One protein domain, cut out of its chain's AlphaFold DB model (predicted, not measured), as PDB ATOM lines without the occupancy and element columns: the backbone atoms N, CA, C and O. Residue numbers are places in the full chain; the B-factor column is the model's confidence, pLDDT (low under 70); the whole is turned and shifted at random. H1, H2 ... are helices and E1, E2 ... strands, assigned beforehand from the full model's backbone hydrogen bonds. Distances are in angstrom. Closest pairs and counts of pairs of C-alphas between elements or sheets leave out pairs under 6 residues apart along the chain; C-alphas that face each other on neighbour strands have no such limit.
ATOM      1  N   VAL A   9     -42.942  42.000 -57.717       97.62
ATOM      2  CA  VAL A   9     -43.300  40.804 -56.945       97.62
ATOM      3  C   VAL A   9     -43.316  41.175 -55.467       97.62
ATOM      4  O   VAL A   9     -42.358  41.748 -54.959       97.62
ATOM      5  N   GLU A  10     -44.410  40.855 -54.788       97.94
ATOM      6  CA  GLU A  10     -44.560  40.996 -53.342       97.94
ATOM      7  C   GLU A  10     -44.603  39.607 -52.717       97.94
ATOM      8  O   GLU A  10     -45.375  38.755 -53.156       97.94
ATOM      9  N   ILE A  11     -43.776  39.383 -51.698       98.25
ATOM     10  CA  ILE A  11     -43.718  38.128 -50.950       98.25
ATOM     11  C   ILE A  11     -44.087  38.449 -49.509       98.25
ATOM     12  O   ILE A  11     -43.334  39.117 -48.804       98.25
ATOM     13  N   LEU A  12     -45.255  37.979 -49.080       97.88
ATOM     14  CA  LEU A  12     -45.691  38.066 -47.695       97.88
ATOM     15  C   LEU A  12     -45.432  36.726 -47.010       97.88
ATOM     16  O   LEU A  12     -46.174  35.767 -47.221       97.88
ATOM     17  N   THR A  13     -44.387  36.658 -46.188       97.56
ATOM     18  CA  THR A  13     -44.100  35.466 -45.384       97.56
ATOM     19  C   THR A  13     -45.187  35.282 -44.329       97.56
ATOM     20  O   THR A  13     -45.378  36.136 -43.463       97.56
ATOM     21  N   LEU A  14     -45.906  34.167 -44.416       97.94
ATOM     22  CA  LEU A  14     -46.969  33.794 -43.488       97.94
ATOM     23  C   LEU A  14     -46.454  32.894 -42.369       97.94
ATOM     24  O   LEU A  14     -47.010  32.933 -41.281       97.94
ATOM     25  N   GLN A  15     -45.418  32.092 -42.603       97.69
ATOM     26  CA  GLN A  15     -44.783  31.275 -41.572       97.69
ATOM     27  C   GLN A  15     -43.309  31.063 -41.903       97.69
ATOM     28  O   GLN A  15     -42.959  30.816 -43.056       97.69
ATOM     29  N   ASP A  16     -42.478  31.172 -40.873       96.56
ATOM     30  CA  ASP A  16     -41.054  30.855 -40.881       96.56
ATOM     31  C   ASP A  16     -40.667  30.363 -39.472       96.56
ATOM     32  O   ASP A  16     -41.422  30.522 -38.502       96.56
ATOM     33  N   ASN A  17     -39.468  29.804 -39.350       96.69
ATOM     34  CA  ASN A  17     -38.947  29.190 -38.134       96.69
ATOM     35  C   ASN A  17     -38.770  30.187 -36.975       96.69
ATOM     36  O   ASN A  17     -38.703  29.770 -35.819       96.69
ATOM     37  N   TYR A  18     -38.649  31.488 -37.259       94.81
ATOM     38  CA  TYR A  18     -38.470  32.520 -36.239       94.81
ATOM     39  C   TYR A  18     -39.145  33.840 -36.623       94.81
ATOM     40  O   TYR A  18     -39.371  34.135 -37.794       94.81
ATOM     41  N   ILE A  19     -39.414  34.661 -35.610       92.38
ATOM     42  CA  ILE A  19     -39.833  36.054 -35.765       92.38
ATOM     43  C   ILE A  19     -39.044  36.935 -34.801       92.38
ATOM     44  O   ILE A  19     -38.669  36.499 -33.713       92.38
ATOM     45  N   ASP A  20     -38.849  38.191 -35.185       91.38
ATOM     46  CA  ASP A  20     -38.346  39.238 -34.302       91.38
ATOM     47  C   ASP A  20     -39.216  40.486 -34.474       91.38
ATOM     48  O   ASP A  20     -39.131  41.196 -35.475       91.38
ATOM     49  N   ILE A  21     -40.085  40.733 -33.493       87.62
ATOM     50  CA  ILE A  21     -40.999  41.886 -33.490       87.62
ATOM     51  C   ILE A  21     -40.299  43.199 -33.117       87.62
ATOM     52  O   ILE A  21     -40.909  44.264 -33.191       87.62
ATOM     53  N   THR A  22     -39.043  43.125 -32.675       88.62
ATOM     54  CA  THR A  22     -38.223  44.278 -32.292       88.62
ATOM     55  C   THR A  22     -37.246  44.687 -33.387       88.62
ATOM     56  O   THR A  22     -36.592  45.722 -33.260       88.62
ATOM     57  N   ALA A  23     -37.175  43.928 -34.483       89.62
ATOM     58  CA  ALA A  23     -36.407  44.298 -35.659       89.62
ATOM     59  C   ALA A  23     -36.963  45.597 -36.275       89.62
ATOM     60  O   ALA A  23     -38.115  45.669 -36.703       89.62
ATOM     61  N   LEU A  24     -36.126  46.637 -36.320       86.88
ATOM     62  CA  LEU A  24     -36.453  47.960 -36.869       86.88
ATOM     63  C   LEU A  24     -35.746  48.222 -38.207       86.88
ATOM     64  O   LEU A  24     -35.369  49.348 -38.515       86.88
ATOM     65  N   ASP A  25     -35.554  47.181 -39.011       93.44
ATOM     66  CA  ASP A  25     -34.794  47.190 -40.267       93.44
ATOM     67  C   ASP A  25     -35.683  47.296 -41.519       93.44
ATOM     68  O   ASP A  25     -35.330  46.825 -42.602       93.44
ATOM     69  N   ASN A  26     -36.851  47.932 -41.383       94.31
ATOM     70  CA  ASN A  26     -37.707  48.252 -42.525       94.31
ATOM     71  C   ASN A  26     -36.931  49.068 -43.573       94.31
ATOM     72  O   ASN A  26     -36.134  49.947 -43.243       94.31
ATOM     73  N   SER A  27     -37.206  48.808 -44.849       96.56
ATOM     74  CA  SER A  27     -36.585  49.497 -45.982       96.56
ATOM     75  C   SER A  27     -37.600  49.734 -47.104       96.56
ATOM     76  O   SER A  27     -38.789  49.459 -46.955       96.56
ATOM     77  N   ALA A  28     -37.135  50.221 -48.257       95.50
ATOM     78  CA  ALA A  28     -37.979  50.381 -49.441       95.50
ATOM     79  C   ALA A  28     -38.534  49.049 -49.992       95.50
ATOM     80  O   ALA A  28     -39.516  49.068 -50.727       95.50
ATOM     81  N   VAL A  29     -37.911  47.912 -49.656       96.31
ATOM     82  CA  VAL A  29     -38.270  46.581 -50.186       96.31
ATOM     83  C   VAL A  29     -38.544  45.539 -49.096       96.31
ATOM     84  O   VAL A  29     -38.927  44.419 -49.410       96.31
ATOM     85  N   VAL A  30     -38.370  45.895 -47.819       95.38
ATOM     86  CA  VAL A  30     -38.625  45.014 -46.669       95.38
ATOM     87  C   VAL A  30     -39.558  45.714 -45.697       95.38
ATOM     88  O   VAL A  30     -39.266  46.824 -45.251       95.38
ATOM     89  N   GLN A  31     -40.644  45.036 -45.335       93.38
ATOM     90  CA  GLN A  31     -41.571  45.475 -44.297       93.38
ATOM     91  C   GLN A  31     -41.725  44.386 -43.232       93.38
ATOM     92  O   GLN A  31     -41.924  43.214 -43.554       93.38
ATOM     93  N   ARG A  32     -41.618  44.765 -41.958       92.31
ATOM     94  CA  ARG A  32     -41.800  43.881 -40.801       92.31
ATOM     95  C   ARG A  32     -43.249  43.912 -40.332       92.31
ATOM     96  O   ARG A  32     -43.908  44.950 -40.383       92.31
ATOM     97  N   ALA A  33     -43.733  42.777 -39.833       90.06
ATOM     98  CA  ALA A  33     -45.043  42.707 -39.201       90.06
ATOM     99  C   ALA A  33     -45.083  43.643 -37.984       90.06
ATOM    100  O   ALA A  33     -44.251  43.545 -37.084       90.06
ATOM    101  N   VAL A  34     -46.059  44.549 -37.954       88.31
ATOM    102  CA  VAL A  34     -46.217  45.509 -36.859       88.31
ATOM    103  C   VAL A  34     -47.161  44.914 -35.807       88.31
ATOM    104  O   VAL A  34     -48.299  44.575 -36.141       88.31
ATOM    105  N   PRO A  35     -46.763  44.821 -34.523       88.62
ATOM    106  CA  PRO A  35     -47.596  44.224 -33.475       88.62
ATOM    107  C   PRO A  35     -48.728  45.144 -32.967       88.62
ATOM    108  O   PRO A  35     -49.347  44.886 -31.928       88.62
ATOM    109  N   LEU A  36     -48.995  46.242 -33.679       88.69
ATOM    110  CA  LEU A  36     -49.940  47.287 -33.297       88.69
ATOM    111  C   LEU A  36     -51.359  46.929 -33.749       88.69
ATOM    112  O   LEU A  36     -51.621  46.750 -34.936       88.69
ATOM    113  N   LYS A  37     -52.295  46.893 -32.801       86.62
ATOM    114  CA  LYS A  37     -53.734  46.775 -33.057       86.62
ATOM    115  C   LYS A  37     -54.490  47.614 -32.037       86.62
ATOM    116  O   LYS A  37     -54.192  47.540 -30.848       86.62
ATOM    117  N   ASP A  38     -55.449  48.421 -32.484       91.12
ATOM    118  CA  ASP A  38     -56.210  49.352 -31.632       91.12
ATOM    119  C   ASP A  38     -55.307  50.262 -30.771       91.12
ATOM    120  O   ASP A  38     -55.545  50.448 -29.579       91.12
ATOM    121  N   MET A  39     -54.220  50.777 -31.363       91.94
ATOM    122  CA  MET A  39     -53.197  51.590 -30.682       91.94
ATOM    123  C   MET A  39     -52.500  50.894 -29.494       91.94
ATOM    124  O   MET A  39     -51.937  51.557 -28.626       91.94
ATOM    125  N   GLN A  40     -52.507  49.559 -29.456       92.25
ATOM    126  CA  GLN A  40     -51.854  48.749 -28.426       92.25
ATOM    127  C   GLN A  40     -50.947  47.689 -29.058       92.25
ATOM    128  O   GLN A  40     -51.258  47.140 -30.117       92.25
ATOM    129  N   ILE A  41     -49.841  47.365 -28.387       89.69
ATOM    130  CA  ILE A  41     -48.973  46.241 -28.758       89.69
ATOM    131  C   ILE A  41     -49.645  44.957 -28.260       89.69
ATOM    132  O   ILE A  41     -49.451  44.544 -27.120       89.69
ATOM    133  N   LYS A  42     -50.515  44.375 -29.089       89.38
ATOM    134  CA  LYS A  42     -51.306  43.179 -28.732       89.38
ATOM    135  C   LYS A  42     -51.573  42.231 -29.903       89.38
ATOM    136  O   LYS A  42     -52.410  41.338 -29.797       89.38
ATOM    137  N   ASN A  43     -50.896  42.439 -31.028       85.69
ATOM    138  CA  ASN A  43     -50.938  41.551 -32.182       85.69
ATOM    139  C   ASN A  43     -49.560  40.897 -32.322       85.69
ATOM    140  O   ASN A  43     -48.555  41.587 -32.221       85.69
ATOM    141  N   SER A  44     -49.485  39.592 -32.552       88.06
ATOM    142  CA  SER A  44     -48.215  38.927 -32.860       88.06
ATOM    143  C   SER A  44     -48.460  37.808 -33.847       88.06
ATOM    144  O   SER A  44     -49.243  36.905 -33.559       88.06
ATOM    145  N   VAL A  45     -47.759  37.845 -34.976       93.06
ATOM    146  CA  VAL A  45     -47.603  36.648 -35.803       93.06
ATOM    147  C   VAL A  45     -46.892  35.563 -34.992       93.06
ATOM    148  O   VAL A  45     -46.234  35.863 -33.992       93.06
ATOM    149  N   LEU A  46     -47.069  34.308 -35.382       94.06
ATOM    150  CA  LEU A  46     -46.416  33.161 -34.757       94.06
ATOM    151  C   LEU A  46     -45.285  32.641 -35.641       94.06
ATOM    152  O   LEU A  46     -45.403  32.649 -36.865       94.06
ATOM    153  N   ALA A  47     -44.220  32.168 -35.002       96.06
ATOM    154  CA  ALA A  47     -43.190  31.357 -35.634       96.06
ATOM    155  C   ALA A  47     -43.469  29.880 -35.356       96.06
ATOM    156  O   ALA A  47     -43.869  29.518 -34.247       96.06
ATOM    157  N   GLU A  48     -43.220  29.035 -36.342       97.69
ATOM    158  CA  GLU A  48     -43.287  27.583 -36.217       97.69
ATOM    159  C   GLU A  48     -42.375  26.986 -37.285       97.69
ATOM    160  O   GLU A  48     -42.209  27.574 -38.352       97.69
ATOM    161  N   HIS A  49     -41.782  25.823 -37.001       97.88
ATOM    162  CA  HIS A  49     -40.987  25.125 -38.001       97.88
ATOM    163  C   HIS A  49     -41.783  24.939 -39.297       97.88
ATOM    164  O   HIS A  49     -42.923  24.492 -39.237       97.88
ATOM    165  N   GLY A  50     -41.200  25.277 -40.443       97.56
ATOM    166  CA  GLY A  50     -41.855  25.167 -41.744       97.56
ATOM    167  C   GLY A  50     -41.995  26.503 -42.454       97.56
ATOM    168  O   GLY A  50     -41.478  27.525 -42.003       97.56
ATOM    169  N   PHE A  51     -42.687  26.486 -43.591       98.69
ATOM    170  CA  PHE A  51     -42.755  27.647 -44.473       98.69
ATOM    171  C   PHE A  51     -44.138  27.835 -45.086       98.69
ATOM    172  O   PHE A  51     -44.827  26.875 -45.434       98.69
ATOM    173  N   SER A  52     -44.535  29.095 -45.238       98.75
ATOM    174  CA  SER A  52     -45.648  29.494 -46.095       98.75
ATOM    175  C   SER A  52     -45.481  30.954 -46.499       98.75
ATOM    176  O   SER A  52     -45.121  31.795 -45.670       98.75
ATOM    177  N   ALA A  53     -45.765  31.276 -47.758       98.69
ATOM    178  CA  ALA A  53     -45.726  32.637 -48.271       98.69
ATOM    179  C   ALA A  53     -46.872  32.908 -49.247       98.69
ATOM    180  O   ALA A  53     -47.172  32.105 -50.129       98.69
ATOM    181  N   PHE A  54     -47.480  34.083 -49.128       98.69
ATOM    182  CA  PHE A  54     -48.440  34.586 -50.101       98.69
ATOM    183  C   PHE A  54     -47.720  35.512 -51.080       98.69
ATOM    184  O   PHE A  54     -47.183  36.551 -50.692       98.69
ATOM    185  N   VAL A  55     -47.670  35.113 -52.348       98.62
ATOM    186  CA  VAL A  55     -46.900  35.802 -53.386       98.62
ATOM    187  C   VAL A  55     -47.857  36.498 -54.336       98.62
ATOM    188  O   VAL A  55     -48.719  35.851 -54.924       98.62
ATOM    189  N   THR A  56     -47.688  37.806 -54.520       98.31
ATOM    190  CA  THR A  56     -48.467  38.602 -55.476       98.31
ATOM    191  C   THR A  56     -47.559  39.146 -56.568       98.31
ATOM    192  O   THR A  56     -46.579  39.839 -56.304       98.31
ATOM    193  N   VAL A  57     -47.907  38.853 -57.814       97.44
ATOM    194  CA  VAL A  57     -47.223  39.344 -59.009       97.44
ATOM    195  C   VAL A  57     -48.061  40.446 -59.639       97.44
ATOM    196  O   VAL A  57     -49.255  40.258 -59.886       97.44
ATOM    197  N   HIS A  58     -47.429  41.579 -59.932       97.31
ATOM    198  CA  HIS A  58     -48.041  42.712 -60.619       97.31
ATOM    199  C   HIS A  58     -47.461  42.832 -62.022       97.31
ATOM    200  O   HIS A  58     -46.242  42.869 -62.188       97.31
ATOM    201  N   ALA A  59     -48.328  42.891 -63.028       95.88
ATOM    202  CA  ALA A  59     -47.941  43.098 -64.415       95.88
ATOM    203  C   ALA A  59     -49.050  43.840 -65.173       95.88
ATOM    204  O   ALA A  59     -50.217  43.441 -65.121       95.88
ATOM    205  N   GLN A  60     -48.691  44.893 -65.910       93.19
ATOM    206  CA  GLN A  60     -49.601  45.635 -66.797       93.19
ATOM    207  C   GLN A  60     -50.862  46.145 -66.071       93.19
ATOM    208  O   GLN A  60     -51.983  46.043 -66.577       93.19
ATOM    209  N   GLY A  61     -50.692  46.649 -64.844       93.44
ATOM    210  CA  GLY A  61     -51.793  47.166 -64.021       93.44
ATOM    211  C   GLY A  61     -52.737  46.097 -63.456       93.44
ATOM    212  O   GLY A  61     -53.804  46.437 -62.951       93.44
ATOM    213  N   LYS A  62     -52.370  44.812 -63.534       95.12
ATOM    214  CA  LYS A  62     -53.105  43.694 -62.928       95.12
ATOM    215  C   LYS A  62     -52.252  43.004 -61.872       95.12
ATOM    216  O   LYS A  62     -51.041  42.894 -62.036       95.12
ATOM    217  N   ALA A  63     -52.907  42.484 -60.840       95.69
ATOM    218  CA  ALA A  63     -52.292  41.644 -59.820       95.69
ATOM    219  C   ALA A  63     -52.809  40.202 -59.923       95.69
ATOM    220  O   ALA A  63     -53.966  39.958 -60.279       95.69
ATOM    221  N   SER A  64     -51.946  39.239 -59.625       95.50
ATOM    222  CA  SER A  64     -52.295  37.826 -59.518       95.50
ATOM    223  C   SER A  64     -51.491  37.199 -58.395       95.50
ATOM    224  O   SER A  64     -50.290  37.436 -58.306       95.50
ATOM    225  N   SER A  65     -52.136  36.387 -57.568       97.25
ATOM    226  CA  SER A  65     -51.510  35.804 -56.387       97.25
ATOM    227  C   SER A  65     -51.472  34.280 -56.425       97.25
ATOM    228  O   SER A  65     -52.289  33.629 -57.088       97.25
ATOM    229  N   LEU A  66     -50.506  33.728 -55.696       98.06
ATOM    230  CA  LEU A  66     -50.407  32.318 -55.351       98.06
ATOM    231  C   LEU A  66     -50.055  32.162 -53.870       98.06
ATOM    232  O   LEU A  66     -49.427  33.041 -53.276       98.06
ATOM    233  N   LEU A  67     -50.444  31.033 -53.288       98.62
ATOM    234  CA  LEU A  67     -49.966  30.587 -51.983       98.62
ATOM    235  C   LEU A  67     -48.859  29.552 -52.201       98.62
ATOM    236  O   LEU A  67     -49.076  28.581 -52.920       98.62
ATOM    237  N   PHE A  68     -47.687  29.763 -51.609       98.81
ATOM    238  CA  PHE A  68     -46.539  28.864 -51.697       98.81
ATOM    239  C   PHE A  68     -46.279  28.222 -50.334       98.81
ATOM    240  O   PHE A  68     -45.959  28.933 -49.382       98.81
ATOM    241  N   ASP A  69     -46.394  26.896 -50.264       98.69
ATOM    242  CA  ASP A  69     -46.370  26.075 -49.047       98.69
ATOM    243  C   ASP A  69     -47.410  26.471 -47.978       98.69
ATOM    244  O   ASP A  69     -48.042  27.532 -48.017       98.69
ATOM    245  N   PHE A  70     -47.632  25.575 -47.015       98.38
ATOM    246  CA  PHE A  70     -48.798  25.621 -46.128       98.38
ATOM    247  C   PHE A  70     -48.454  25.523 -44.633       98.38
ATOM    248  O   PHE A  70     -49.366  25.396 -43.822       98.38
ATOM    249  N   GLY A  71     -47.177  25.606 -44.249       98.12
ATOM    250  CA  GLY A  71     -46.739  25.491 -42.853       98.12
ATOM    251  C   GLY A  71     -46.920  24.089 -42.254       98.12
ATOM    252  O   GLY A  71     -47.274  23.136 -42.954       98.12
ATOM    253  N   PHE A  72     -46.661  23.963 -40.948       97.94
ATOM    254  CA  PHE A  72     -46.650  22.683 -40.224       97.94
ATOM    255  C   PHE A  72     -47.962  22.368 -39.521       97.94
ATOM    256  O   PHE A  72     -48.509  21.276 -39.680       97.94
ATOM    257  N   SER A  73     -48.457  23.285 -38.698       97.56
ATOM    258  CA  SER A  73     -49.759  23.134 -38.063       97.56
ATOM    259  C   SER A  73     -50.876  23.533 -39.022       97.56
ATOM    260  O   SER A  73     -50.689  24.339 -39.932       97.56
ATOM    261  N   GLU A  74     -52.069  22.990 -38.785       96.75
ATOM    262  CA  GLU A  74     -53.262  23.340 -39.558       96.75
ATOM    263  C   GLU A  74     -53.543  24.856 -39.522       96.75
ATOM    264  O   GLU A  74     -53.911  25.452 -40.533       96.75
ATOM    265  N   ASP A  75     -53.337  25.492 -38.364       96.19
ATOM    266  CA  ASP A  75     -53.717  26.886 -38.124       96.19
ATOM    267  C   ASP A  75     -52.559  27.894 -38.181       96.19
ATOM    268  O   ASP A  75     -52.841  29.085 -38.283       96.19
ATOM    269  N   GLY A  76     -51.287  27.484 -38.097       96.44
ATOM    270  CA  GLY A  76     -50.149  28.398 -37.905       96.44
ATOM    271  C   GLY A  76     -50.079  29.513 -38.953       96.44
ATOM    272  O   GLY A  76     -50.331  30.688 -38.658       96.44
ATOM    273  N   ALA A  77     -49.831  29.133 -40.205       97.75
ATOM    274  CA  ALA A  77     -49.729  30.071 -41.318       97.75
ATOM    275  C   ALA A  77     -51.076  30.750 -41.634       97.75
ATOM    276  O   ALA A  77     -51.123  31.945 -41.935       97.75
ATOM    277  N   ALA A  78     -52.191  30.020 -41.519       96.31
ATOM    278  CA  ALA A  78     -53.530  30.548 -41.790       96.31
ATOM    279  C   ALA A  78     -53.946  31.637 -40.784       96.31
ATOM    280  O   ALA A  78     -54.550  32.648 -41.154       96.31
ATOM    281  N   ARG A  79     -53.574  31.480 -39.509       95.56
ATOM    282  CA  ARG A  79     -53.753  32.507 -38.481       95.56
ATOM    283  C   ARG A  79     -52.948  33.752 -38.825       95.56
ATOM    284  O   ARG A  79     -53.493  34.851 -38.754       95.56
ATOM    285  N   ASN A  80     -51.686  33.592 -39.217       96.62
ATOM    286  CA  ASN A  80     -50.844  34.721 -39.600       96.62
ATOM    287  C   ASN A  80     -51.414  35.466 -40.817       96.62
ATOM    288  O   ASN A  80     -51.460  36.694 -40.792       96.62
ATOM    289  N   ALA A  81     -51.955  34.759 -41.818       96.44
ATOM    290  CA  ALA A  81     -52.662  35.381 -42.942       96.44
ATOM    291  C   ALA A  81     -53.828  36.267 -42.479       96.44
ATOM    292  O   ALA A  81     -53.903  37.434 -42.866       96.44
ATOM    293  N   ALA A  82     -54.686  35.764 -41.587       93.31
ATOM    294  CA  ALA A  82     -55.785  36.549 -41.028       93.31
ATOM    295  C   ALA A  82     -55.289  37.764 -40.219       93.31
ATOM    296  O   ALA A  82     -55.864  38.849 -40.301       93.31
ATOM    297  N   MET A  83     -54.207  37.604 -39.450       92.19
ATOM    298  CA  MET A  83     -53.619  38.680 -38.643       92.19
ATOM    299  C   MET A  83     -52.967  39.779 -39.485       92.19
ATOM    300  O   MET A  83     -52.963  40.933 -39.059       92.19
ATOM    301  N   LEU A  84     -52.432  39.418 -40.652       93.25
ATOM    302  CA  LEU A  84     -51.798  40.324 -41.612       93.25
ATOM    303  C   LEU A  84     -52.787  40.868 -42.658       93.25
ATOM    304  O   LEU A  84     -52.397  41.675 -43.495       93.25
ATOM    305  N   GLY A  85     -54.058  40.450 -42.616       92.56
ATOM    306  CA  GLY A  85     -55.081  40.874 -43.574       92.56
ATOM    307  C   GLY A  85     -54.864  40.337 -44.993       92.56
ATOM    308  O   GLY A  85     -55.295  40.967 -45.955       92.56
ATOM    309  N   ALA A  86     -54.179  39.200 -45.134       95.25
ATOM    310  CA  ALA A  86     -53.909  38.580 -46.425       95.25
ATOM    311  C   ALA A  86     -55.151  37.845 -46.955       95.25
ATOM    312  O   ALA A  86     -55.629  36.891 -46.337       95.25
ATOM    313  N   ASP A  87     -55.642  38.248 -48.128       95.19
ATOM    314  CA  ASP A  87     -56.742  37.570 -48.826       95.19
ATOM    315  C   ASP A  87     -56.236  36.355 -49.617       95.19
ATOM    316  O   ASP A  87     -56.161  36.348 -50.849       95.19
ATOM    317  N   VAL A  88     -55.858  35.308 -48.887       95.19
ATOM    318  CA  VAL A  88     -55.331  34.063 -49.466       95.19
ATOM    319  C   VAL A  88     -56.394  33.313 -50.284       95.19
ATOM    320  O   VAL A  88     -56.052  32.588 -51.216       95.19
ATOM    321  N   GLY A  89     -57.683  33.530 -49.997       93.38
ATOM    322  CA  GLY A  89     -58.793  32.930 -50.744       93.38
ATOM    323  C   GLY A  89     -58.879  33.394 -52.204       93.38
ATOM    324  O   GLY A  89     -59.475  32.700 -53.024       93.38
ATOM    325  N   SER A  90     -58.248  34.525 -52.540       91.88
ATOM    326  CA  SER A  90     -58.150  35.055 -53.909       91.88
ATOM    327  C   SER A  90     -57.049  34.415 -54.770       91.88
ATOM    328  O   SER A  90     -56.942  34.729 -55.961       91.88
ATOM    329  N   ALA A  91     -56.211  33.547 -54.190       96.38
ATOM    330  CA  ALA A  91     -55.089  32.936 -54.896       96.38
ATOM    331  C   ALA A  91     -55.561  32.102 -56.093       96.38
ATOM    332  O   ALA A  91     -56.466  31.277 -55.983       96.38
ATOM    333  N   LYS A  92     -54.888  32.259 -57.237       96.44
ATOM    334  CA  LYS A  92     -55.169  31.448 -58.435       96.44
ATOM    335  C   LYS A  92     -54.503  30.078 -58.398       96.44
ATOM    336  O   LYS A  92     -54.923  29.173 -59.113       96.44
ATOM    337  N   ALA A  93     -53.452  29.951 -57.595       97.69
ATOM    338  CA  ALA A  93     -52.705  28.719 -57.452       97.69
ATOM    339  C   ALA A  93     -52.228  28.526 -56.014       97.69
ATOM    340  O   ALA A  93     -51.859  29.474 -55.318       97.69
ATOM    341  N   PHE A  94     -52.226  27.271 -55.602       98.31
ATOM    342  CA  PHE A  94     -51.623  26.742 -54.396       98.31
ATOM    343  C   PHE A  94     -50.424  25.914 -54.858       98.31
ATOM    344  O   PHE A  94     -50.575  24.994 -55.655       98.31
ATOM    345  N   VAL A  95     -49.220  26.259 -54.421       98.62
ATOM    346  CA  VAL A  95     -47.974  25.651 -54.894       98.62
ATOM    347  C   VAL A  95     -47.299  24.954 -53.727       98.62
ATOM    348  O   VAL A  95     -47.087  25.571 -52.687       98.62
ATOM    349  N   LEU A  96     -46.952  23.681 -53.901       98.56
ATOM    350  CA  LEU A  96     -46.216  22.903 -52.910       98.56
ATOM    351  C   LEU A  96     -44.788  22.654 -53.390       98.56
ATOM    352  O   LEU A  96     -44.580  22.029 -54.433       98.56
ATOM    353  N   SER A  97     -43.810  23.080 -52.593       97.88
ATOM    354  CA  SER A  97     -42.393  22.852 -52.864       97.88
ATOM    355  C   SER A  97     -42.034  21.365 -52.779       97.88
ATOM    356  O   SER A  97     -41.390  20.822 -53.677       97.88
ATOM    357  N   HIS A  98     -42.470  20.686 -51.713       96.38
ATOM    358  CA  HIS A  98     -42.278  19.254 -51.489       96.38
ATOM    359  C   HIS A  98     -43.201  18.722 -50.380       96.38
ATOM    360  O   HIS A  98     -43.805  19.475 -49.629       96.38
ATOM    361  N   GLY A  99     -43.314  17.397 -50.256       96.12
ATOM    362  CA  GLY A  99     -44.319  16.765 -49.393       96.12
ATOM    363  C   GLY A  99     -43.958  16.599 -47.913       96.12
ATOM    364  O   GLY A  99     -44.421  15.628 -47.323       96.12
ATOM    365  N   HIS A 100     -43.066  17.388 -47.301       96.31
ATOM    366  CA  HIS A 100     -42.844  17.282 -45.843       96.31
ATOM    367  C   HIS A 100     -43.977  17.945 -45.041       96.31
ATOM    368  O   HIS A 100     -44.660  18.841 -45.530       96.31
ATOM    369  N   SER A 101     -44.186  17.477 -43.805       95.94
ATOM    370  CA  SER A 101     -45.307  17.907 -42.960       95.94
ATOM    371  C   SER A 101     -45.271  19.392 -42.617       95.94
ATOM    372  O   SER A 101     -46.325  19.995 -42.470       95.94
ATOM    373  N   ASP A 102     -44.078  19.978 -42.549       97.50
ATOM    374  CA  ASP A 102     -43.819  21.397 -42.302       97.50
ATOM    375  C   ASP A 102     -44.149  22.312 -43.497       97.50
ATOM    376  O   ASP A 102     -44.100  23.538 -43.383       97.50
ATOM    377  N   HIS A 103     -44.553  21.713 -44.619       98.19
ATOM    378  CA  HIS A 103     -45.039  22.405 -45.807       98.19
ATOM    379  C   HIS A 103     -46.475  22.032 -46.169       98.19
ATOM    380  O   HIS A 103     -47.088  22.769 -46.926       98.19
ATOM    381  N   THR A 104     -47.030  20.923 -45.667       97.62
ATOM    382  CA  THR A 104     -48.374  20.428 -46.036       97.62
ATOM    383  C   THR A 104     -49.434  20.619 -44.950       97.62
ATOM    384  O   THR A 104     -50.607  20.330 -45.186       97.62
ATOM    385  N   GLY A 105     -49.040  21.050 -43.755       96.88
ATOM    386  CA  GLY A 105     -49.872  21.056 -42.555       96.88
ATOM    387  C   GLY A 105     -51.157  21.867 -42.665       96.88
ATOM    388  O   GLY A 105     -52.231  21.384 -42.311       96.88
ATOM    389  N   GLY A 106     -51.066  23.079 -43.211       97.06
ATOM    390  CA  GLY A 106     -52.185  24.019 -43.314       97.06
ATOM    391  C   GLY A 106     -53.090  23.850 -44.533       97.06
ATOM    392  O   GLY A 106     -53.997  24.664 -44.713       97.06
ATOM    393  N   ILE A 107     -52.880  22.840 -45.393       96.88
ATOM    394  CA  ILE A 107     -53.607  22.713 -46.676       96.88
ATOM    395  C   ILE A 107     -55.126  22.752 -46.477       96.88
ATOM    396  O   ILE A 107     -55.814  23.492 -47.180       96.88
ATOM    397  N   GLN A 108     -55.652  21.993 -45.510       95.94
ATOM    398  CA  GLN A 108     -57.096  21.926 -45.246       95.94
ATOM    399  C   GLN A 108     -57.654  23.283 -44.806       95.94
ATOM    400  O   GLN A 108     -58.699  23.723 -45.291       95.94
ATOM    401  N   LYS A 109     -56.925  23.999 -43.942       97.38
ATOM    402  CA  LYS A 109     -57.348  25.313 -43.463       97.38
ATOM    403  C   LYS A 109     -57.354  26.346 -44.576       97.38
ATOM    404  O   LYS A 109     -58.339  27.062 -44.726       97.38
ATOM    405  N   PHE A 110     -56.299  26.397 -45.389       97.38
ATOM    406  CA  PHE A 110     -56.241  27.300 -46.536       97.38
ATOM    407  C   PHE A 110     -57.285  26.952 -47.601       97.38
ATOM    408  O   PHE A 110     -57.923  27.850 -48.140       97.38
ATOM    409  N   SER A 111     -57.528  25.662 -47.850       95.88
ATOM    410  CA  SER A 111     -58.618  25.188 -48.712       95.88
ATOM    411  C   SER A 111     -59.979  25.707 -48.256       95.88
ATOM    412  O   SER A 111     -60.791  26.120 -49.083       95.88
ATOM    413  N   ALA A 112     -60.238  25.748 -46.947       95.75
ATOM    414  CA  ALA A 112     -61.482  26.288 -46.404       95.75
ATOM    415  C   ALA A 112     -61.636  27.811 -46.588       95.75
ATOM    416  O   ALA A 112     -62.760  28.307 -46.528       95.75
ATOM    417  N   LEU A 113     -60.544  28.550 -46.829       94.81
ATOM    418  CA  LEU A 113     -60.576  29.995 -47.100       94.81
ATOM    419  C   LEU A 113     -60.888  30.327 -48.566       94.81
ATOM    420  O   LEU A 113     -61.278  31.455 -48.860       94.81
ATOM    421  N   VAL A 114     -60.726  29.375 -49.490       93.31
ATOM    422  CA  VAL A 114     -61.049  29.581 -50.907       93.31
ATOM    423  C   VAL A 114     -62.564  29.632 -51.080       93.31
ATOM    424  O   VAL A 114     -63.267  28.638 -50.883       93.31
ATOM    425  N   ALA A 115     -63.070  30.799 -51.475       82.12
ATOM    426  CA  ALA A 115     -64.478  30.994 -51.786       82.12
ATOM    427  C   ALA A 115     -64.787  30.581 -53.236       82.12
ATOM    428  O   ALA A 115     -64.040  30.886 -54.163       82.12
ATOM    429  N   GLY A 116     -65.936  29.938 -53.456       84.88
ATOM    430  CA  GLY A 116     -66.416  29.603 -54.799       84.88
ATOM    431  C   GLY A 116     -65.862  28.287 -55.354       84.88
ATOM    432  O   GLY A 116     -65.791  27.284 -54.644       84.88
ATOM    433  N   ASN A 117     -65.560  28.259 -56.656       88.81
ATOM    434  CA  ASN A 117     -65.173  27.033 -57.355       88.81
ATOM    435  C   ASN A 117     -63.683  26.710 -57.156       88.81
ATOM    436  O   ASN A 117     -62.834  27.276 -57.844       88.81
ATOM    437  N   LYS A 118     -63.376  25.756 -56.272       91.75
ATOM    438  CA  LYS A 118     -61.999  25.305 -56.006       91.75
ATOM    439  C   LYS A 118     -61.318  24.634 -57.203       91.75
ATOM    440  O   LYS A 118     -60.096  24.686 -57.290       91.75
ATOM    441  N   ASP A 119     -62.076  24.118 -58.171       92.56
ATOM    442  CA  ASP A 119     -61.526  23.545 -59.410       92.56
ATOM    443  C   ASP A 119     -60.880  24.619 -60.314       92.56
ATOM    444  O   ASP A 119     -60.045  24.332 -61.172       92.56
ATOM    445  N   ALA A 120     -61.212  25.898 -60.088       93.56
ATOM    446  CA  ALA A 120     -60.545  27.019 -60.748       93.56
ATOM    447  C   ALA A 120     -59.157  27.334 -60.156       93.56
ATOM    448  O   ALA A 120     -58.403  28.086 -60.777       93.56
ATOM    449  N   VAL A 121     -58.819  26.777 -58.987       96.62
ATOM    450  CA  VAL A 121     -57.528  26.965 -58.316       96.62
ATOM    451  C   VAL A 121     -56.617  25.784 -58.639       96.62
ATOM    452  O   VAL A 121     -56.944  24.623 -58.379       96.62
ATOM    453  N   GLU A 122     -55.455  26.086 -59.211       97.62
ATOM    454  CA  GLU A 122     -54.439  25.076 -59.507       97.62
ATOM    455  C   GLU A 122     -53.702  24.676 -58.231       97.62
ATOM    456  O   GLU A 122     -53.158  25.535 -57.545       97.62
ATOM    457  N   PHE A 123     -53.624  23.381 -57.933       98.19
ATOM    458  CA  PHE A 123     -52.675  22.862 -56.953       98.19
ATOM    459  C   PHE A 123     -51.448  22.332 -57.692       98.19
ATOM    460  O   PHE A 123     -51.497  21.257 -58.292       98.19
ATOM    461  N   VAL A 124     -50.360  23.096 -57.686       98.44
ATOM    462  CA  VAL A 124     -49.147  22.812 -58.458       98.44
ATOM    463  C   VAL A 124     -48.103  22.158 -57.565       98.44
ATOM    464  O   VAL A 124     -47.735  22.703 -56.526       98.44
ATOM    465  N   CYS A 125     -47.588  20.999 -57.967       98.12
ATOM    466  CA  CYS A 125     -46.488  20.344 -57.259       98.12
ATOM    467  C   CYS A 125     -45.726  19.383 -58.174       98.12
ATOM    468  O   CYS A 125     -46.255  18.903 -59.176       98.12
ATOM    469  N   HIS A 126     -44.485  19.059 -57.820       97.31
ATOM    470  CA  HIS A 126     -43.762  17.987 -58.501       97.31
ATOM    471  C   HIS A 126     -44.303  16.613 -58.039       97.31
ATOM    472  O   HIS A 126     -44.505  16.428 -56.834       97.31
ATOM    473  N   PRO A 127     -44.468  15.597 -58.918       95.69
ATOM    474  CA  PRO A 127     -45.023  14.279 -58.559       95.69
ATOM    475  C   PRO A 127     -44.281  13.582 -57.406       95.69
ATOM    476  O   PRO A 127     -44.852  12.784 -56.660       95.69
ATOM    477  N   ALA A 128     -42.994  13.900 -57.218       94.56
ATOM    478  CA  ALA A 128     -42.197  13.384 -56.106       94.56
ATOM    479  C   ALA A 128     -42.669  13.853 -54.716       94.56
ATOM    480  O   ALA A 128     -42.301  13.214 -53.730       94.56
ATOM    481  N   ALA A 129     -43.495  14.902 -54.622       96.06
ATOM    482  CA  ALA A 129     -44.125  15.316 -53.370       96.06
ATOM    483  C   ALA A 129     -45.002  14.202 -52.767       96.06
ATOM    484  O   ALA A 129     -45.141  14.127 -51.551       96.06
ATOM    485  N   PHE A 130     -45.512  13.288 -53.599       96.44
ATOM    486  CA  PHE A 130     -46.346  12.157 -53.180       96.44
ATOM    487  C   PHE A 130     -45.561  10.860 -52.925       96.44
ATOM    488  O   PHE A 130     -46.157   9.786 -52.792       96.44
ATOM    489  N   LYS A 131     -44.218  10.907 -52.895       94.12
ATOM    490  CA  LYS A 131     -43.401   9.718 -52.610       94.12
ATOM    491  C   LYS A 131     -43.709   9.184 -51.210       94.12
ATOM    492  O   LYS A 131     -43.532   9.868 -50.202       94.12
ATOM    493  N   LYS A 132     -44.122   7.920 -51.171       90.75
ATOM    494  CA  LYS A 132     -44.462   7.194 -49.946       90.75
ATOM    495  C   LYS A 132     -43.222   6.632 -49.257       90.75
ATOM    496  O   LYS A 132     -42.137   6.587 -49.836       90.75
ATOM    497  N   SER A 133     -43.413   6.169 -48.023       89.06
ATOM    498  CA  SER A 133     -42.409   5.406 -47.270       89.06
ATOM    499  C   SER A 133     -41.072   6.135 -47.091       89.06
ATOM    500  O   SER A 133     -40.007   5.526 -47.175       89.06
ATOM    501  N   ARG A 134     -41.123   7.442 -46.823       92.19
ATOM    502  CA  ARG A 134     -39.960   8.215 -46.370       92.19
ATOM    503  C   ARG A 134     -39.755   7.955 -44.881       92.19
ATOM    504  O   ARG A 134     -40.725   7.975 -44.125       92.19
ATOM    505  N   TYR A 135     -38.518   7.731 -44.448       94.50
ATOM    506  CA  TYR A 135     -38.208   7.476 -43.042       94.50
ATOM    507  C   TYR A 135     -36.790   7.901 -42.675       94.50
ATOM    508  O   TYR A 135     -35.895   7.929 -43.519       94.50
ATOM    509  N   LEU A 136     -36.589   8.162 -41.387       94.31
ATOM    510  CA  LEU A 136     -35.273   8.188 -40.760       94.31
ATOM    511  C   LEU A 136     -34.932   6.778 -40.277       94.31
ATOM    512  O   LEU A 136     -35.772   6.100 -39.682       94.31
ATOM    513  N   LYS A 137     -33.709   6.321 -40.554       96.38
ATOM    514  CA  LYS A 137     -33.204   5.014 -40.122       96.38
ATOM    515  C   LYS A 137     -32.254   5.207 -38.941       96.38
ATOM    516  O   LYS A 137     -31.256   5.912 -39.072       96.38
ATOM    517  N   PHE A 138     -32.546   4.555 -37.819       94.62
ATOM    518  CA  PHE A 138     -31.725   4.564 -36.610       94.62
ATOM    519  C   PHE A 138     -31.222   3.139 -36.340       94.62
ATOM    520  O   PHE A 138     -31.949   2.293 -35.828       94.62
ATOM    521  N   GLY A 139     -29.981   2.843 -36.736       93.12
ATOM    522  CA  GLY A 139     -29.484   1.460 -36.755       93.12
ATOM    523  C   GLY A 139     -30.191   0.605 -37.814       93.12
ATOM    524  O   GLY A 139     -30.816   1.137 -38.728       93.12
ATOM    525  N   GLU A 140     -30.075  -0.722 -37.754       90.81
ATOM    526  CA  GLU A 140     -30.657  -1.593 -38.790       90.81
ATOM    527  C   GLU A 140     -32.171  -1.789 -38.659       90.81
ATOM    528  O   GLU A 140     -32.855  -1.913 -39.677       90.81
ATOM    529  N   GLU A 141     -32.686  -1.746 -37.431       93.25
ATOM    530  CA  GLU A 141     -34.042  -2.198 -37.107       93.25
ATOM    531  C   GLU A 141     -35.064  -1.063 -36.971       93.25
ATOM    532  O   GLU A 141     -36.246  -1.267 -37.248       93.25
ATOM    533  N   ILE A 142     -34.642   0.146 -36.582       95.50
ATOM    534  CA  ILE A 142     -35.578   1.235 -36.281       95.50
ATOM    535  C   ILE A 142     -35.736   2.149 -37.495       95.50
ATOM    536  O   ILE A 142     -34.782   2.768 -37.974       95.50
ATOM    537  N   LYS A 143     -36.980   2.274 -37.963       96.50
ATOM    538  CA  LYS A 143     -37.399   3.243 -38.981       96.50
ATOM    539  C   LYS A 143     -38.509   4.125 -38.425       96.50
ATOM    540  O   LYS A 143     -39.545   3.617 -38.008       96.50
ATOM    541  N   VAL A 144     -38.303   5.438 -38.457       95.31
ATOM    542  CA  VAL A 144     -39.310   6.441 -38.084       95.31
ATOM    543  C   VAL A 144     -39.841   7.070 -39.361       95.31
ATOM    544  O   VAL A 144     -39.098   7.746 -40.069       95.31
ATOM    545  N   TYR A 145     -41.104   6.805 -39.682       94.00
ATOM    546  CA  TYR A 145     -41.716   7.235 -40.935       94.00
ATOM    547  C   TYR A 145     -42.228   8.670 -40.854       94.00
ATOM    548  O   TYR A 145     -42.841   9.069 -39.866       94.00
ATOM    549  N   PHE A 146     -42.007   9.422 -41.928       93.06
ATOM    550  CA  PHE A 146     -42.676  10.701 -42.124       93.06
ATOM    551  C   PHE A 146     -44.147  10.469 -42.499       93.06
ATOM    552  O   PHE A 146     -44.444   9.464 -43.158       93.06
ATOM    553  N   PRO A 147     -45.056  11.398 -42.151       92.62
ATOM    554  CA  PRO A 147     -46.433  11.360 -42.626       92.62
ATOM    555  C   PRO A 147     -46.515  11.256 -44.154       92.62
ATOM    556  O   PRO A 147     -45.673  11.793 -44.892       92.62
ATOM    557  N   GLU A 148     -47.538  10.554 -44.633       92.44
ATOM    558  CA  GLU A 148     -47.829  10.481 -46.061       92.44
ATOM    559  C   GLU A 148     -48.590  11.728 -46.517       92.44
ATOM    560  O   GLU A 148     -49.542  12.163 -45.873       92.44
ATOM    561  N   PHE A 149     -48.200  12.255 -47.675       95.19
ATOM    562  CA  PHE A 149     -48.969  13.232 -48.432       95.19
ATOM    563  C   PHE A 149     -49.338  12.593 -49.773       95.19
ATOM    564  O   PHE A 149     -48.470  12.054 -50.462       95.19
ATOM    565  N   THR A 150     -50.625  12.572 -50.120       95.88
ATOM    566  CA  THR A 150     -51.145  11.800 -51.262       95.88
ATOM    567  C   THR A 150     -51.882  12.689 -52.255       95.88
ATOM    568  O   THR A 150     -52.392  13.749 -51.900       95.88
ATOM    569  N   LYS A 151     -51.985  12.232 -53.510       96.62
ATOM    570  CA  LYS A 151     -52.789  12.913 -54.538       96.62
ATOM    571  C   LYS A 151     -54.247  13.049 -54.108       96.62
ATOM    572  O   LYS A 151     -54.833  14.114 -54.258       96.62
ATOM    573  N   ASP A 152     -54.798  11.997 -53.505       95.94
ATOM    574  CA  ASP A 152     -56.176  11.984 -53.009       95.94
ATOM    575  C   ASP A 152     -56.421  13.059 -51.947       95.94
ATOM    576  O   ASP A 152     -57.510  13.625 -51.907       95.94
ATOM    577  N   ALA A 153     -55.416  13.385 -51.120       93.38
ATOM    578  CA  ALA A 153     -55.527  14.470 -50.148       93.38
ATOM    579  C   ALA A 153     -55.762  15.825 -50.832       93.38
ATOM    580  O   ALA A 153     -56.550  16.614 -50.333       93.38
ATOM    581  N   VAL A 154     -55.145  16.070 -51.993       95.38
ATOM    582  CA  VAL A 154     -55.364  17.289 -52.790       95.38
ATOM    583  C   VAL A 154     -56.713  17.247 -53.508       95.38
ATOM    584  O   VAL A 154     -57.476  18.208 -53.455       95.38
ATOM    585  N   LEU A 155     -57.031  16.127 -54.162       95.75
ATOM    586  CA  LEU A 155     -58.265  15.984 -54.941       95.75
ATOM    587  C   LEU A 155     -59.519  16.069 -54.060       95.75
ATOM    588  O   LEU A 155     -60.527  16.633 -54.478       95.75
ATOM    589  N   LYS A 156     -59.451  15.563 -52.823       95.50
ATOM    590  CA  LYS A 156     -60.541  15.655 -51.842       95.50
ATOM    591  C   LYS A 156     -60.867  17.100 -51.454       95.50
ATOM    592  O   LYS A 156     -62.024  17.390 -51.160       95.50
ATOM    593  N   GLU A 157     -59.884  17.996 -51.482       94.69
ATOM    594  CA  GLU A 157     -60.101  19.424 -51.230       94.69
ATOM    595  C   GLU A 157     -60.803  20.133 -52.398       94.69
ATOM    596  O   GLU A 157     -61.340  21.224 -52.213       94.69
ATOM    597  N   GLY A 158     -60.862  19.503 -53.579       94.56
ATOM    598  CA  GLY A 158     -61.537  20.023 -54.768       94.56
ATOM    599  C   GLY A 158     -60.660  20.899 -55.664       94.56
ATOM    600  O   GLY A 158     -61.198  21.613 -56.504       94.56
ATOM    601  N   PHE A 159     -59.337  20.873 -55.484       96.12
ATOM    602  CA  PHE A 159     -58.395  21.602 -56.335       96.12
ATOM    603  C   PHE A 159     -58.105  20.882 -57.653       96.12
ATOM    604  O   PHE A 159     -58.079  19.648 -57.711       96.12
ATOM    605  N   ARG A 160     -57.743  21.652 -58.686       96.88
ATOM    606  CA  ARG A 160     -57.204  21.095 -59.929       96.88
ATOM    607  C   ARG A 160     -55.719  20.783 -59.766       96.88
ATOM    608  O   ARG A 160     -54.881  21.679 -59.827       96.88
ATOM    609  N   LEU A 161     -55.385  19.507 -59.569       97.56
ATOM    610  CA  LEU A 161     -53.997  19.053 -59.448       97.56
ATOM    611  C   LEU A 161     -53.242  19.232 -60.777       97.56
ATOM    612  O   LEU A 161     -53.652  18.705 -61.812       97.56
ATOM    613  N   VAL A 162     -52.114  19.939 -60.728       97.69
ATOM    614  CA  VAL A 162     -51.183  20.133 -61.845       97.69
ATOM    615  C   VAL A 162     -49.813  19.609 -61.422       97.69
ATOM    616  O   VAL A 162     -49.126  20.203 -60.592       97.69
ATOM    617  N   GLU A 163     -49.415  18.471 -61.986       97.00
ATOM    618  CA  GLU A 163     -48.100  17.878 -61.736       97.00
ATOM    619  C   GLU A 163     -47.069  18.440 -62.724       97.00
ATOM    620  O   GLU A 163     -47.300  18.428 -63.934       97.00
ATOM    621  N   THR A 164     -45.936  18.939 -62.223       94.44
ATOM    622  CA  THR A 164     -44.844  19.425 -63.084       94.44
ATOM    623  C   THR A 164     -44.081  18.254 -63.711       94.44
ATOM    624  O   THR A 164     -44.035  17.158 -63.149       94.44
TER     625      THR A 164
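This is residues 9 to 164 of the 166 residues of the protein "MBL fold metallo-hydrolase" of Deltaproteobacteria bacterium (UniProt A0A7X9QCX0). A twisted wall of six strands, E1 E2 E3 E4 E5 E8, has the helices H1 and H5 over one face, with H3 between these two helices and near both, and the small hairpin of E6 and E7 reaches out like an arm at one end. At the opposite end of the longest axis, beyond edge strand E1, a long stretch with no named element, residues 16 to 51, loops out. The printed part has 156 residues, with five named helices and eight named strands in the order E1 E2 E3 H1 E4 H2 H3 E5 H4 E6 E7 H5 E8; the large sheet is mixed and the sheet of E6 and E7 antiparallel. The class is mixed, helices and strands, with under half of the residues in named elements. The whole is compact, with a radius of gyration of the C-alphas of 17.2 A, and spans 56 by 39 by 25 A.

E1, residues 9 to 15, E2, residues 52 to 59, and E3, residues 62 to 68, form a meander, each strand the antiparallel neighbour of the one before. E1 and E2 are a hairpin, with N 10 and O 56 at 2.8 A; E2 and E3 are another, with N 55 and O 66 at 2.9 A. E4, residues 93 to 96, is parallel to E3 at 29 degrees, with N 95 and O 67 at 2.8 A. E5, residues 122 to 125, is parallel to E4 at 18 degrees, with N 94 and O 122 at 2.8 A. E8, residues 160 to 163, is parallel to E5 at 26 degrees, with N 123 and O 160 at 2.8 A. The edge strands are E1 and E8. H1, residues 76 to 84, lies over E1 at a height over the sheet of 8.0 A, slantwise to it at 42 degrees on the local plane; the closest C-alphas are those of Gln 15 and Ala 77, 5.1 A apart. H5, residues 151 to 157, is on the sheet too, and its closest C-alphas to E8 are those of Leu 155 and Leu 161, 6.9 A apart. H1 and H5 on one face of the sheet make two layers, one of helices and one of strands. H3, residues 107 to 113, is only just on the sheet, with 5 pairs of C-alphas within 10 A, and only grazes it. H3 is close to but not clearly touching H1, the C-alphas of Ala 78 and Phe 110 being 6.4 A apart, at a shallow tilt of 29 degrees, the same way. H3 is likewise close to but not clearly touching H5, the C-alphas of Ser 111 and Glu 157 being 6.5 A apart, at a shallow tilt of 22 degrees, the same way. H2, residues 101 to 104, only grazes the sheet, and H4, residues 127 to 130, is only just on it, with 5 pairs of C-alphas within 10 A, and only grazes it. E3, H1, E4 and E4, H2 H3, E5 are strand-helix-strand units, two parallel neighbour strands with helices between, each with a right-handed crossover. E6, residues 135 to 138, and E7, residues 142 to 145, are a hairpin, with N 136 and O 144 at 2.9 A, and both are apart from the large sheet's strands. In H1 and H3 every O i to N i+4 pair is within hydrogen-bond range, in H5 2 of 3; H2 and H4 are too short for such a pair.

E2 is the longest strand, 22.9 A from first to last C-alpha; E3 measures 19.7 A and E1 18.1 A. E1 begins at C-alpha 9, (-43.300, 40.804, -56.945). H1 is the longest helix, 12.6 A, from C-alpha 76 at (-50.149, 28.398, -37.905). E8 ends at C-alpha 163, (-48.100, 17.878, -61.736).

The two C-alphas farthest apart are those of Gly 61 and Glu 141, 59.0 A. The printed part has no cut. The link from E1 to E2, 36 residues, is long, and in it residues 36 to 37 pair antiparallel with residues 40 to 41. The mean pLDDT of the printed part is 94.9, and no printed residue is under 70.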